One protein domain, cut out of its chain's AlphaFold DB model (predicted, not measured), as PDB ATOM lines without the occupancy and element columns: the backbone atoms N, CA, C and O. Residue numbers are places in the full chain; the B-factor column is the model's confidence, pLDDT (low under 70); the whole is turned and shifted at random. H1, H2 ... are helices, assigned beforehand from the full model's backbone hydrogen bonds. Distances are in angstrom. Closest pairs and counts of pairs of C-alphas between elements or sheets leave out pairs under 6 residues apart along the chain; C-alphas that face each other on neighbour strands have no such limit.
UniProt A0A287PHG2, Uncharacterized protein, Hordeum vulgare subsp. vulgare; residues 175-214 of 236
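What this domain is: This is residues 175 to 214 of the 236 residues of an uncharacterized protein of Hordeum vulgare subsp. vulgare (UniProt A0A287PHG2). The longest helix, H1, and the shorter H2 make a small corner: the link between them folds back from the far end of H1, and H2 packs crosswise on residues 176 to 180 of H1, closing a rough triangle. From H2 the chain runs out into a hooked arm, where residues 202 to 211 stick out, with the tiny helix H3 near the end of the printed part. The printed part has 40 residues with three named helices, in the order H1, H2, H3, and no named strand; the class is all helix. It is only just loose, close to compact, with a radius of gyration of the C-alphas of 11.0 A, and only just flat, spanning 31 by 21 by 11 A.

How they stand to each other: Begin with H1, residues 175 to 187, which touches H2, residues 193 to 199, with residues 176 to 180 alone. Look at Arg 176 and Val 196, whose C-alphas are the closest of the two helices, 6.4 A apart. Their lines stand about perpendicular, at 84 degrees. H3, residues 209 to 212, is apart from both H1 and H2. Every O i to N i+4 pair is within hydrogen-bond range in H1, and 2 of 3 are in H2; H3 is too short for such a pair.

Where its parts are: Find C-alpha 175 at (133.711, 58.702, 31.732); from there H1 runs 18.2 A to C-alpha 187 at (137.033, 69.205, 17.213). H2 runs 10.0 A from Pro 193 to Gln 199. H3, four residues, ends at C-alpha 212 at (143.425, 57.626, 33.386).

The domain as a whole: The two C-alphas farthest apart are those of Gly 188 and Trp 206, at 31.4 A. The printed part has no cut. The link from H1 to H2 is tight, and the link from H2 to H3 is short. Residues 202 to 211, of which 209 to 211 belong to H3, stand free. The mean pLDDT of the printed part is 79.9, and residues 204 to 214 are under 70.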
ATOM      1  N   GLU A 175     133.051  59.160  32.956       88.75
ATOM      2  CA  GLU A 175     133.711  58.702  31.732       88.75
ATOM      3  C   GLU A 175     133.094  59.299  30.460       88.75
ATOM      4  O   GLU A 175     133.816  59.869  29.643       88.75
ATOM      5  N   ARG A 176     131.766  59.236  30.311       90.88
ATOM      6  CA  ARG A 176     131.037  59.823  29.177       90.88
ATOM      7  C   ARG A 176     131.285  61.326  29.093       90.88
ATOM      8  O   ARG A 176     131.529  61.834  28.004       90.88
ATOM      9  N   THR A 177     131.297  62.020  30.234       91.50
ATOM     10  CA  THR A 177     131.641  63.447  30.298       91.50
ATOM     11  C   THR A 177     133.083  63.697  29.867       91.50
ATOM     12  O   THR A 177     133.336  64.633  29.116       91.50
ATOM     13  N   SER A 178     134.032  62.859  30.295       90.75
ATOM     14  CA  SER A 178     135.437  62.986  29.900       90.75
ATOM     15  C   SER A 178     135.630  62.813  28.389       90.75
ATOM     16  O   SER A 178     136.306  63.635  27.773       90.75
ATOM     17  N   ILE A 179     134.986  61.805  27.791       90.94
ATOM     18  CA  ILE A 179     134.998  61.554  26.340       90.94
ATOM     19  C   ILE A 179     134.410  62.748  25.580       90.94
ATOM     20  O   ILE A 179     135.020  63.243  24.634       90.94
ATOM     21  N   LEU A 180     133.241  63.234  26.011       92.81
ATOM     22  CA  LEU A 180     132.564  64.367  25.380       92.81
ATOM     23  C   LEU A 180     133.402  65.643  25.434       92.81
ATOM     24  O   LEU A 180     133.549  66.314  24.417       92.81
ATOM     25  N   LEU A 181     133.968  65.966  26.600       91.62
ATOM     26  CA  LEU A 181     134.743  67.189  26.783       91.62
ATOM     27  C   LEU A 181     136.041  67.165  25.970       91.62
ATOM     28  O   LEU A 181     136.367  68.160  25.332       91.62
ATOM     29  N   GLN A 182     136.756  66.035  25.952       90.38
ATOM     30  CA  GLN A 182     137.968  65.885  25.140       90.38
ATOM     31  C   GLN A 182     137.665  66.057  23.653       90.38
ATOM     32  O   GLN A 182     138.319  66.852  22.983       90.38
ATOM     33  N   TYR A 183     136.636  65.368  23.150       91.75
ATOM     34  CA  TYR A 183     136.270  65.463  21.740       91.75
ATOM     35  C   TYR A 183     135.845  66.886  21.356       91.75
ATOM     36  O   TYR A 183     136.279  67.399  20.325       91.75
ATOM     37  N   PHE A 184     135.062  67.544  22.216       93.94
ATOM     38  CA  PHE A 184     134.630  68.923  22.009       93.94
ATOM     39  C   PHE A 184     135.803  69.908  21.997       93.94
ATOM     40  O   PHE A 184     135.856  70.777  21.133       93.94
ATOM     41  N   MET A 185     136.768  69.760  22.909       92.62
ATOM     42  CA  MET A 185     137.964  70.608  22.936       92.62
ATOM     43  C   MET A 185     138.838  70.448  21.686       92.62
ATOM     44  O   MET A 185     139.450  71.414  21.245       92.62
ATOM     45  N   GLU A 186     138.909  69.242  21.121       93.19
ATOM     46  CA  GLU A 186     139.743  68.953  19.949       93.19
ATOM     47  C   GLU A 186     139.069  69.318  18.616       93.19
ATOM     48  O   GLU A 186     139.747  69.778  17.700       93.19
ATOM     49  N   HIS A 187     137.750  69.123  18.496       93.06
ATOM     50  CA  HIS A 187     137.033  69.205  17.213       93.06
ATOM     51  C   HIS A 187     135.955  70.300  17.169       93.06
ATOM     52  O   HIS A 187     135.450  70.606  16.092       93.06
ATOM     53  N   GLY A 188     135.573  70.889  18.308       92.62
ATOM     54  CA  GLY A 188     134.482  71.869  18.401       92.62
ATOM     55  C   GLY A 188     133.072  71.281  18.237       92.62
ATOM     56  O   GLY A 188     132.100  72.029  18.165       92.62
ATOM     57  N   GLU A 189     132.944  69.954  18.186       92.88
ATOM     58  CA  GLU A 189     131.691  69.227  17.955       92.88
ATOM     59  C   GLU A 189     131.291  68.376  19.171       92.88
ATOM     60  O   GLU A 189     132.129  67.983  19.981       92.88
ATOM     61  N   VAL A 190     129.999  68.050  19.299       92.88
ATOM     62  CA  VAL A 190     129.469  67.214  20.391       92.88
ATOM     63  C   VAL A 190     129.066  65.841  19.854       92.88
ATOM     64  O   VAL A 190     128.258  65.738  18.932       92.88
ATOM     65  N   LEU A 191     129.604  64.775  20.455       93.69
ATOM     66  CA  LEU A 191     129.262  63.399  20.088       93.69
ATOM     67  C   LEU A 191     127.840  63.025  20.522       93.69
ATOM     68  O   LEU A 191     127.366  63.389  21.598       93.69
ATOM     69  N   THR A 192     127.191  62.194  19.714       95.06
ATOM     70  CA  THR A 192     125.914  61.558  20.062       95.06
ATOM     71  C   THR A 192     126.098  60.476  21.138       95.06
ATOM     72  O   THR A 192     127.165  59.850  21.203       95.06
ATOM     73  N   PRO A 193     125.060  60.160  21.942       93.75
ATOM     74  CA  PRO A 193     125.118  59.072  22.922       93.75
ATOM     75  C   PRO A 193     125.594  57.737  22.332       93.75
ATOM     76  O   PRO A 193     126.364  57.019  22.966       93.75
ATOM     77  N   GLN A 194     125.219  57.427  21.087       93.88
ATOM     78  CA  GLN A 194     125.608  56.193  20.402       93.88
ATOM     79  C   GLN A 194     127.105  56.158  20.075       93.88
ATOM     80  O   GLN A 194     127.725  55.095  20.128       93.88
ATOM     81  N   GLN A 195     127.698  57.302  19.724       93.69
ATOM     82  CA  GLN A 195     129.138  57.411  19.486       93.69
ATOM     83  C   GLN A 195     129.915  57.277  20.799       93.69
ATOM     84  O   GLN A 195     130.865  56.499  20.856       93.69
ATOM     85  N   VAL A 196     129.468  57.956  21.862       93.38
ATOM     86  CA  VAL A 196     130.085  57.860  23.197       93.38
ATOM     87  C   VAL A 196     129.975  56.437  23.746       93.38
ATOM     88  O   VAL A 196     130.952  55.881  24.241       93.38
ATOM     89  N   SER A 197     128.821  55.790  23.576       92.31
ATOM     90  CA  SER A 197     128.572  54.420  24.027       92.31
ATOM     91  C   SER A 197     129.496  53.376  23.388       92.31
ATOM     92  O   SER A 197     129.668  52.295  23.949       92.31
ATOM     93  N   LYS A 198     130.059  53.643  22.203       90.56
ATOM     94  CA  LYS A 198     131.047  52.753  21.564       90.56
ATOM     95  C   LYS A 198     132.453  52.925  22.139       90.56
ATOM     96  O   LYS A 198     133.292  52.053  21.938       90.56
ATOM     97  N   GLN A 199     132.711  54.052  22.798       89.00
ATOM     98  CA  GLN A 199     134.008  54.412  23.368       89.00
ATOM     99  C   GLN A 199     134.080  54.144  24.878       89.00
ATOM    100  O   GLN A 199     135.172  53.922  25.395       89.00
ATOM    101  N   GLU A 200     132.938  54.154  25.576       88.31
ATOM    102  CA  GLU A 200     132.889  53.906  27.017       88.31
ATOM    103  C   GLU A 200     133.249  52.460  27.383       88.31
ATOM    104  O   GLU A 200     132.915  51.496  26.684       88.31
ATOM    105  N   HIS A 201     133.901  52.298  28.529       85.00
ATOM    106  CA  HIS A 201     134.202  50.993  29.086       85.00
ATOM    107  C   HIS A 201     133.013  50.477  29.900       85.00
ATOM    108  O   HIS A 201     132.311  51.199  30.599       85.00
ATOM    109  N   ILE A 202     132.796  49.169  29.808       85.25
ATOM    110  CA  ILE A 202     131.670  48.492  30.464       85.25
ATOM    111  C   ILE A 202     132.158  47.687  31.678       85.25
ATOM    112  O   ILE A 202     131.412  47.451  32.622       85.25
ATOM    113  N   LEU A 203     133.424  47.265  31.668       82.12
ATOM    114  CA  LEU A 203     134.006  46.456  32.734       82.12
ATOM    115  C   LEU A 203     134.483  47.328  33.905       82.12
ATOM    116  O   LEU A 203     134.926  48.458  33.683       82.12
ATOM    117  N   PRO A 204     134.437  46.805  35.145       69.81
ATOM    118  CA  PRO A 204     134.855  47.544  36.323       69.81
ATOM    119  C   PRO A 204     136.308  48.027  36.253       69.81
ATOM    120  O   PRO A 204     137.210  47.369  35.738       69.81
ATOM    121  N   PHE A 205     136.498  49.209  36.835       55.75
ATOM    122  CA  PHE A 205     137.602  50.170  36.728       55.75
ATOM    123  C   PHE A 205     139.043  49.659  36.964       55.75
ATOM    124  O   PHE A 205     139.996  50.419  36.771       55.75
ATOM    125  N   TRP A 206     139.257  48.389  37.332       49.03
ATOM    126  CA  TRP A 206     140.600  47.844  37.594       49.03
ATOM    127  C   TRP A 206     141.489  47.802  36.334       49.03
ATOM    128  O   TRP A 206     142.714  47.835  36.434       49.03
ATOM    129  N   SER A 207     140.897  47.849  35.135       46.09
ATOM    130  CA  SER A 207     141.619  47.990  33.860       46.09
ATOM    131  C   SER A 207     141.924  49.441  33.445       46.09
ATOM    132  O   SER A 207     142.787  49.655  32.590       46.09
ATOM    133  N   SER A 208     141.258  50.445  34.030       46.66
ATOM    134  CA  SER A 208     141.262  51.834  33.527       46.66
ATOM    135  C   SER A 208     142.225  52.779  34.253       46.66
ATOM    136  O   SER A 208     142.607  53.798  33.676       46.66
ATOM    137  N   TRP A 209     142.728  52.423  35.444       46.25
ATOM    138  CA  TRP A 209     143.768  53.200  36.148       46.25
ATOM    139  C   TRP A 209     145.004  53.467  35.271       46.25
ATOM    140  O   TRP A 209     145.554  54.566  35.275       46.25
ATOM    141  N   ARG A 210     145.404  52.497  34.434       45.03
ATOM    142  CA  ARG A 210     146.553  52.650  33.520       45.03
ATOM    143  C   ARG A 210     146.302  53.629  32.366       45.03
ATOM    144  O   ARG A 210     147.270  54.114  31.784       45.03
ATOM    145  N   LYS A 211     145.040  53.911  32.019       47.62
ATOM    146  CA  LYS A 211     144.668  54.880  30.973       47.62
ATOM    147  C   LYS A 211     144.317  56.252  31.544       47.62
ATOM    148  O   LYS A 211     144.658  57.237  30.908       47.62
ATOM    149  N   LEU A 212     143.731  56.340  32.742       47.25
ATOM    150  CA  LEU A 212     143.425  57.626  33.386       47.25
ATOM    151  C   LEU A 212     144.700  58.440  33.674       47.25
ATOM    152  O   LEU A 212     144.726  59.644  33.462       47.25
ATOM    153  N   LEU A 213     145.797  57.762  34.026       48.66
ATOM    154  CA  LEU A 213     147.141  58.355  34.126       48.66
ATOM    155  C   LEU A 213     147.737  58.801  32.772       48.66
ATOM    156  O   LEU A 213     148.733  59.518  32.755       48.66
ATOM    157  N   ARG A 214     147.167  58.370  31.637       46.16
ATOM    158  CA  ARG A 214     147.565  58.805  30.284       46.16
ATOM    159  C   ARG A 214     146.684  59.910  29.717       46.16
ATOM    160  O   ARG A 214     147.072  60.508  28.716       46.16
TER     161      ARG A 214